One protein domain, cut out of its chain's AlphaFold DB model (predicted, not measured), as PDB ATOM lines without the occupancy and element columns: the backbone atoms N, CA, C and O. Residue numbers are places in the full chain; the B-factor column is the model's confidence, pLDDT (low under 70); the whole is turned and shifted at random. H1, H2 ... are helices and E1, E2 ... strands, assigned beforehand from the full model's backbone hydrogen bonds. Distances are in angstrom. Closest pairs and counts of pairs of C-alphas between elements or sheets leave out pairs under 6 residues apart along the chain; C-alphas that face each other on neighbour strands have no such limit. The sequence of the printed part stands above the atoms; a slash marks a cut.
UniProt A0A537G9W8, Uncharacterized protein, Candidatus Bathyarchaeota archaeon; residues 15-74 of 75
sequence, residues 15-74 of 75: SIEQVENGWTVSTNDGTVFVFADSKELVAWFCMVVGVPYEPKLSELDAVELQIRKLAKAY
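What this domain is: This is residues 15 to 74 of the 75 residues of an uncharacterized protein of Candidatus Bathyarchaeota archaeon (UniProt A0A537G9W8). A small three-stranded sheet, E1 E2 E3, has one helix, H1, packed over one face and running along its strands; a second, longer helix, H2, sticks out far from this body as an arm. Residues 56 to 74 stand free, and this arm makes much of the length. The printed part has 60 residues, with E1, E2, E3, H1 and H2 in that order along the chain; the sheet order is E1 E2 E3, antiparallel, and the class is mixed, helices and strands. The whole is only just extended, close to loose, with a radius of gyration of the C-alphas of 15.7 A, and flat, with spans of 52 by 28 by 14 A.

How they stand to each other: Start at inner strand E2, residues 22 to 27. Edge strand E1, residues 15 to 19, forms a hairpin with it, antiparallel at 156 degrees; look for N 17 and O 24, 2.9 A apart, within hydrogen-bond range. On the other side of E2, edge strand E3, residues 32 to 35, forms a second hairpin at 157 degrees, with N 25 and O 33 at 2.8 A. The three strands form a meander, each the antiparallel neighbour of the one before. H1, residues 38 to 49, is on one face of the sheet, two layers in all, at a height over the sheet of 10.3 A. It lies over E2 and E3 and runs along the strands, at 0 degrees to E2 on the local plane. Its closest C-alphas to E3 are those of Leu 41 and Phe 35, 5.8 A apart. H2, residues 59 to 73, is not on the sheet and is apart from H1. In H1 and H2 every O i to N i+4 pair is within hydrogen-bond range.

Where its parts are: Find C-alpha 15 at (56.387, 14.201, 32.632), where E1 begins its 12.6 A. E2 spans 16.8 A, E3 10.2 A and H1 16.2 A. From C-alpha 59 at (33.614, 18.727, 50.354), H2 runs 21.3 A to C-alpha 73 at (21.252, 4.181, 59.752).

The domain as a whole: The two C-alphas farthest apart, those of Asp 29 and Tyr 74, are 51.8 A apart. The printed part has no cut and no long link; H1 to H2 is a short link of 9 residues. Mean pLDDT of the printed part is 77.8, and it is under 70 at residues 55 to 65, 68 and 71 to 74.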
ATOM      1  N   SER A  15      57.606  13.787  33.323       86.56
ATOM      2  CA  SER A  15      56.387  14.201  32.632       86.56
ATOM      3  C   SER A  15      55.184  13.556  33.307       86.56
ATOM      4  O   SER A  15      55.255  12.410  33.744       86.56
ATOM      5  N   ILE A  16      54.089  14.306  33.415       88.75
ATOM      6  CA  ILE A  16      52.808  13.805  33.911       88.75
ATOM      7  C   ILE A  16      51.816  13.886  32.757       88.75
ATOM      8  O   ILE A  16      51.614  14.963  32.198       88.75
ATOM      9  N   GLU A  17      51.188  12.766  32.428       88.38
ATOM     10  CA  GLU A  17      50.180  12.666  31.377       88.38
ATOM     11  C   GLU A  17      48.879  12.108  31.948       88.38
ATOM     12  O   GLU A  17      48.881  11.126  32.693       88.38
ATOM     13  N   GLN A  18      47.758  12.739  31.599       87.75
ATOM     14  CA  GLN A  18      46.437  12.208  31.908       87.75
ATOM     15  C   GLN A  18      46.059  11.160  30.859       87.75
ATOM     16  O   GLN A  18      46.145  11.414  29.658       87.75
ATOM     17  N   VAL A  19      45.611   9.997  31.317       88.25
ATOM     18  CA  VAL A  19      45.126   8.891  30.485       88.25
ATOM     19  C   VAL A  19      43.681   8.560  30.860       88.25
ATOM     20  O   VAL A  19      43.173   9.029  31.874       88.25
ATOM     21  N   GLU A  20      43.011   7.742  30.048       83.44
ATOM     22  CA  GLU A  20      41.568   7.467  30.162       83.44
ATOM     23  C   GLU A  20      41.124   7.030  31.574       83.44
ATOM     24  O   GLU A  20      40.050   7.414  32.024       83.44
ATOM     25  N   ASN A  21      41.984   6.306  32.302       83.25
ATOM     26  CA  ASN A  21      41.692   5.773  33.639       83.25
ATOM     27  C   ASN A  21      42.612   6.312  34.748       83.25
ATOM     28  O   ASN A  21      42.740   5.671  35.791       83.25
ATOM     29  N   GLY A  22      43.295   7.442  34.536       89.94
ATOM     30  CA  GLY A  22      44.169   8.001  35.566       89.94
ATOM     31  C   GLY A  22      45.305   8.860  35.037       89.94
ATOM     32  O   GLY A  22      45.142   9.663  34.118       89.94
ATOM     33  N   TRP A  23      46.473   8.698  35.646       91.56
ATOM     34  CA  TRP A  23      47.647   9.527  35.421       91.56
ATOM     35  C   TRP A  23      48.885   8.664  35.293       91.56
ATOM     36  O   TRP A  23      49.083   7.733  36.071       91.56
ATOM     37  N   THR A  24      49.739   9.008  34.343       91.00
ATOM     38  CA  THR A  24      51.036   8.370  34.156       91.00
ATOM     39  C   THR A  24      52.126   9.383  34.449       91.00
ATOM     40  O   THR A  24      52.069  10.511  33.965       91.00
ATOM     41  N   VAL A  25      53.124   8.986  35.231       90.69
ATOM     42  CA  VAL A  25      54.322   9.784  35.473       90.69
ATOM     43  C   VAL A  25      55.525   9.058  34.907       90.69
ATOM     44  O   VAL A  25      55.862   7.977  35.384       90.69
ATOM     45  N   SER A  26      56.182   9.660  33.923       89.88
ATOM     46  CA  SER A  26      57.405   9.121  33.329       89.88
ATOM     47  C   SER A  26      58.598   9.923  33.808       89.88
ATOM     48  O   SER A  26      58.615  11.147  33.715       89.88
ATOM     49  N   THR A  27      59.603   9.242  34.328       86.81
ATOM     50  CA  THR A  27      60.856   9.855  34.776       86.81
ATOM     51  C   THR A  27      61.952   9.648  33.733       86.81
ATOM     52  O   THR A  27      61.906   8.712  32.934       86.81
ATOM     53  N   ASN A  28      62.967  10.513  33.736       83.81
ATOM     54  CA  ASN A  28      64.066  10.431  32.766       83.81
ATOM     55  C   ASN A  28      64.893   9.135  32.821       83.81
ATOM     56  O   ASN A  28      65.616   8.858  31.867       83.81
ATOM     57  N   ASP A  29      64.831   8.368  33.910       85.06
ATOM     58  CA  ASP A  29      65.517   7.074  34.013       85.06
ATOM     59  C   ASP A  29      64.716   5.911  33.395       85.06
ATOM     60  O   ASP A  29      65.182   4.773  33.385       85.06
ATOM     61  N   GLY A  30      63.538   6.203  32.831       83.75
ATOM     62  CA  GLY A  30      62.646   5.220  32.225       83.75
ATOM     63  C   GLY A  30      61.643   4.608  33.201       83.75
ATOM     64  O   GLY A  30      60.842   3.773  32.784       83.75
ATOM     65  N   THR A  31      61.634   5.016  34.475       87.31
ATOM     66  CA  THR A  31      60.620   4.561  35.434       87.31
ATOM     67  C   THR A  31      59.281   5.227  35.146       87.31
ATOM     68  O   THR A  31      59.205   6.452  34.992       87.31
ATOM     69  N   VAL A  32      58.222   4.414  35.121       89.56
ATOM     70  CA  VAL A  32      56.841   4.844  34.885       89.56
ATOM     71  C   VAL A  32      55.979   4.501  36.098       89.56
ATOM     72  O   VAL A  32      55.942   3.350  36.533       89.56
ATOM     73  N   PHE A  33      55.265   5.492  36.628       89.25
ATOM     74  CA  PHE A  33      54.269   5.331  37.687       89.25
ATOM     75  C   PHE A  33      52.872   5.543  37.116       89.25
ATOM     76  O   PHE A  33      52.677   6.439  36.298       89.25
ATOM     77  N   VAL A  34      51.898   4.753  37.564       91.19
ATOM     78  CA  VAL A  34      50.495   4.890  37.157       91.19
ATOM     79  C   VAL A  34      49.644   5.097  38.400       91.19
ATOM     80  O   VAL A  34      49.737   4.320  39.349       91.19
ATOM     81  N   PHE A  35      48.813   6.135  38.383       90.88
ATOM     82  CA  PHE A  35      47.912   6.500  39.471       90.88
ATOM     83  C   PHE A  35      46.479   6.520  38.952       90.88
ATOM     84  O   PHE A  35      46.172   7.265  38.024       90.88
ATOM     85  N   ALA A  36      45.599   5.722  39.553       87.69
ATOM     86  CA  ALA A  36      44.179   5.723  39.198       87.69
ATOM     87  C   ALA A  36      43.459   6.970  39.740       87.69
ATOM     88  O   ALA A  36      42.530   7.475  39.113       87.69
ATOM     89  N   ASP A  37      43.914   7.498  40.882       86.25
ATOM     90  CA  ASP A  37      43.363   8.698  41.510       86.25
ATOM     91  C   ASP A  37      44.372   9.856  41.488       86.25
ATOM     92  O   ASP A  37      45.549   9.726  41.834       86.25
ATOM     93  N   SER A  38      43.868  11.036  41.141       83.44
ATOM     94  CA  SER A  38      44.547  12.319  41.310       83.44
ATOM     95  C   SER A  38      45.088  12.552  42.730       83.44
ATOM     96  O   SER A  38      46.151  13.152  42.879       83.44
ATOM     97  N   LYS A  39      44.414  12.059  43.780       86.56
ATOM     98  CA  LYS A  39      44.869  12.194  45.176       86.56
ATOM     99  C   LYS A  39      46.195  11.463  45.412       86.56
ATOM    100  O   LYS A  39      47.074  11.999  46.086       86.56
ATOM    101  N   GLU A  40      46.354  10.271  44.840       86.56
ATOM    102  CA  GLU A  40      47.588   9.483  44.949       86.56
ATOM    103  C   GLU A  40      48.735  10.132  44.169       86.56
ATOM    104  O   GLU A  40      49.847  10.242  44.693       86.56
ATOM    105  N   LEU A  41      48.447  10.653  42.969       88.31
ATOM    106  CA  LEU A  41      49.404  11.431  42.179       88.31
ATOM    107  C   LEU A  41      49.920  12.649  42.959       88.31
ATOM    108  O   LEU A  41      51.125  12.902  42.993       88.31
ATOM    109  N   VAL A  42      49.023  13.411  43.592       85.81
ATOM    110  CA  VAL A  42      49.394  14.610  44.363       85.81
ATOM    111  C   VAL A  42      50.230  14.237  45.585       85.81
ATOM    112  O   VAL A  42      51.245  14.884  45.846       85.81
ATOM    113  N   ALA A  43      49.861  13.175  46.305       86.06
ATOM    114  CA  ALA A  43      50.645  12.688  47.438       86.06
ATOM    115  C   ALA A  43      52.068  12.285  47.010       86.06
ATOM    116  O   ALA A  43      53.046  12.681  47.654       86.06
ATOM    117  N   TRP A  44      52.195  11.561  45.893       87.69
ATOM    118  CA  TRP A  44      53.488  11.205  45.309       87.69
ATOM    119  C   TRP A  44      54.294  12.445  44.905       87.69
ATOM    120  O   TRP A  44      55.464  12.563  45.267       87.69
ATOM    121  N   PHE A  45      53.670  13.409  44.225       85.44
ATOM    122  CA  PHE A  45      54.328  14.644  43.796       85.44
ATOM    123  C   PHE A  45      54.867  15.440  44.992       85.44
ATOM    124  O   PHE A  45      56.027  15.853  44.995       85.44
ATOM    125  N   CYS A  46      54.059  15.608  46.039       85.56
ATOM    126  CA  CYS A  46      54.467  16.267  47.278       85.56
ATOM    127  C   CYS A  46      55.660  15.562  47.937       85.56
ATOM    128  O   CYS A  46      56.616  16.229  48.340       85.56
ATOM    129  N   MET A  47      55.652  14.224  47.983       84.62
ATOM    130  CA  MET A  47      56.773  13.431  48.493       84.62
ATOM    131  C   MET A  47      58.054  13.668  47.681       84.62
ATOM    132  O   MET A  47      59.115  13.884  48.265       84.62
ATOM    133  N   VAL A  48      57.962  13.667  46.348       82.00
ATOM    134  CA  VAL A  48      59.119  13.839  45.455       82.00
ATOM    135  C   VAL A  48      59.688  15.253  45.525       82.00
ATOM    136  O   VAL A  48      60.905  15.410  45.589       82.00
ATOM    137  N   VAL A  49      58.835  16.281  45.551       78.62
ATOM    138  CA  VAL A  49      59.251  17.695  45.629       78.62
ATOM    139  C   VAL A  49      59.647  18.099  47.061       78.62
ATOM    140  O   VAL A  49      60.272  19.138  47.271       78.62
ATOM    141  N   GLY A  50      59.347  17.259  48.056       77.06
ATOM    142  CA  GLY A  50      59.662  17.504  49.465       77.06
ATOM    143  C   GLY A  50      58.765  18.563  50.109       77.06
ATOM    144  O   GLY A  50      59.195  19.261  51.029       77.06
ATOM    145  N   VAL A  51      57.534  18.706  49.617       78.19
ATOM    146  CA  VAL A  51      56.527  19.632  50.148       78.19
ATOM    147  C   VAL A  51      55.551  18.837  51.018       78.19
ATOM    148  O   VAL A  51      55.131  17.755  50.607       78.19
ATOM    149  N   PRO A  52      55.163  19.332  52.207       77.19
ATOM    150  CA  PRO A  52      54.147  18.673  53.020       77.19
ATOM    151  C   PRO A  52      52.846  18.493  52.230       77.19
ATOM    152  O   PRO A  52      52.304  19.462  51.698       77.19
ATOM    153  N   TYR A  53      52.346  17.259  52.161       77.12
ATOM    154  CA  TYR A  53      51.005  16.991  51.655       77.12
ATOM    155  C   TYR A  53      50.008  17.122  52.804       77.12
ATOM    156  O   TYR A  53      49.937  16.259  53.677       77.12
ATOM    157  N   GLU A  54      49.242  18.208  52.806       74.94
ATOM    158  CA  GLU A  54      48.076  18.363  53.670       74.94
ATOM    159  C   GLU A  54      46.828  18.153  52.809       74.94
ATOM    160  O   GLU A  54      46.391  19.095  52.135       74.94
ATOM    161  N   PRO A  55      46.256  16.934  52.767       64.81
ATOM    162  CA  PRO A  55      44.979  16.736  52.110       64.81
ATOM    163  C   PRO A  55      43.955  17.601  52.840       64.81
ATOM    164  O   PRO A  55      43.543  17.303  53.962       64.81
ATOM    165  N   LYS A  56      43.536  18.702  52.211       65.06
ATOM    166  CA  LYS A  56      42.297  19.355  52.615       65.06
ATOM    167  C   LYS A  56      41.209  18.317  52.388       65.06
ATOM    168  O   LYS A  56      41.010  17.909  51.247       65.06
ATOM    169  N   LEU A  57      40.550  17.893  53.467       55.66
ATOM    170  CA  LEU A  57      39.259  17.212  53.413       55.66
ATOM    171  C   LEU A  57      38.350  18.092  52.554       55.66
ATOM    172  O   LEU A  57      37.834  19.108  53.023       55.66
ATOM    173  N   SER A  58      38.279  17.801  51.259       56.59
ATOM    174  CA  SER A  58      37.444  18.555  50.341       56.59
ATOM    175  C   SER A  58      35.998  18.132  50.572       56.59
ATOM    176  O   SER A  58      35.724  17.071  51.132       56.59
ATOM    177  N   GLU A  59      35.049  18.961  50.154       54.34
ATOM    178  CA  GLU A  59      33.614  18.727  50.354       54.34
ATOM    179  C   GLU A  59      33.128  17.359  49.824       54.34
ATOM    180  O   GLU A  59      32.122  16.839  50.305       54.34
ATOM    181  N   LEU A  60      33.875  16.720  48.912       53.47
ATOM    182  CA  LEU A  60      33.639  15.342  48.464       53.47
ATOM    183  C   LEU A  60      33.715  14.318  49.609       53.47
ATOM    184  O   LEU A  60      32.860  13.436  49.686       53.47
ATOM    185  N   ASP A  61      34.657  14.471  50.543       57.75
ATOM    186  CA  ASP A  61      34.767  13.588  51.712       57.75
ATOM    187  C   ASP A  61      33.595  13.824  52.686       57.75
ATOM    188  O   ASP A  61      33.165  12.906  53.384       57.75
ATOM    189  N   ALA A  62      33.012  15.032  52.707       60.84
ATOM    190  CA  ALA A  62      31.809  15.316  53.491       60.84
ATOM    191  C   ALA A  62      30.570  14.624  52.902       60.84
ATOM    192  O   ALA A  62      29.764  14.077  53.659       60.84
ATOM    193  N   VAL A  63      30.431  14.594  51.574       65.00
ATOM    194  CA  VAL A  63      29.363  13.849  50.888       65.00
ATOM    195  C   VAL A  63      29.526  12.346  51.112       65.00
ATOM    196  O   VAL A  63      28.565  11.683  51.504       65.00
ATOM    197  N   GLU A  64      30.736  11.806  50.965       63.94
ATOM    198  CA  GLU A  64      31.006  10.390  51.236       63.94
ATOM    199  C   GLU A  64      30.726  10.029  52.706       63.94
ATOM    200  O   GLU A  64      30.119   8.997  53.005       63.94
ATOM    201  N   LEU A  65      31.085  10.909  53.643       67.50
ATOM    202  CA  LEU A  65      30.789  10.738  55.064       67.50
ATOM    203  C   LEU A  65      29.281  10.766  55.350       67.50
ATOM    204  O   LEU A  65      28.809   9.988  56.182       67.50
ATOM    205  N   GLN A  66      28.515  11.626  54.674       70.06
ATOM    206  CA  GLN A  66      27.049  11.650  54.769       70.06
ATOM    207  C   GLN A  66      26.434  10.364  54.209       70.06
ATOM    208  O   GLN A  66      25.577   9.767  54.859       70.06
ATOM    209  N   ILE A  67      26.927   9.867  53.072       73.44
ATOM    210  CA  ILE A  67      26.489   8.592  52.485       73.44
ATOM    211  C   ILE A  67      26.775   7.428  53.444       73.44
ATOM    212  O   ILE A  67      25.893   6.610  53.700       73.44
ATOM    213  N   ARG A  68      27.965   7.376  54.057       66.44
ATOM    214  CA  ARG A  68      28.320   6.348  55.054       66.44
ATOM    215  C   ARG A  68      27.463   6.430  56.322       66.44
ATOM    216  O   ARG A  68      27.132   5.394  56.898       66.44
ATOM    217  N   LYS A  69      27.095   7.638  56.766       73.44
ATOM    218  CA  LYS A  69      26.168   7.845  57.895       73.44
ATOM    219  C   LYS A  69      24.763   7.346  57.569       73.44
ATOM    220  O   LYS A  69      24.185   6.636  58.384       73.44
ATOM    221  N   LEU A  70      24.250   7.667  56.382       70.88
ATOM    222  CA  LEU A  70      22.950   7.188  55.911       70.88
ATOM    223  C   LEU A  70      22.936   5.661  55.769       70.88
ATOM    224  O   LEU A  70      22.017   5.017  56.258       70.88
ATOM    225  N   ALA A  71      23.986   5.067  55.198       64.06
ATOM    226  CA  ALA A  71      24.100   3.616  55.049       64.06
ATOM    227  C   ALA A  71      24.144   2.870  56.397       64.06
ATOM    228  O   ALA A  71      23.581   1.786  56.511       64.06
ATOM    229  N   LYS A  72      24.763   3.451  57.436       56.59
ATOM    230  CA  LYS A  72      24.751   2.886  58.798       56.59
ATOM    231  C   LYS A  72      23.410   3.025  59.520       56.59
ATOM    232  O   LYS A  72      23.169   2.257  60.439       56.59
ATOM    233  N   ALA A  73      22.573   3.992  59.149       56.16
ATOM    234  CA  ALA A  73      21.252   4.181  59.752       56.16
ATOM    235  C   ALA A  73      20.193   3.191  59.221       56.16
ATOM    236  O   ALA A  73      19.106   3.109  59.782       56.16
ATOM    237  N   TYR A  74      20.509   2.459  58.147       47.25
ATOM    238  CA  TYR A  74      19.653   1.439  57.531       47.25
ATOM    239  C   TYR A  74      19.990  -0.004  57.965       47.25
ATOM    240  O   TYR A  74      19.496  -0.949  57.349       47.25
TER     241      TYR A  74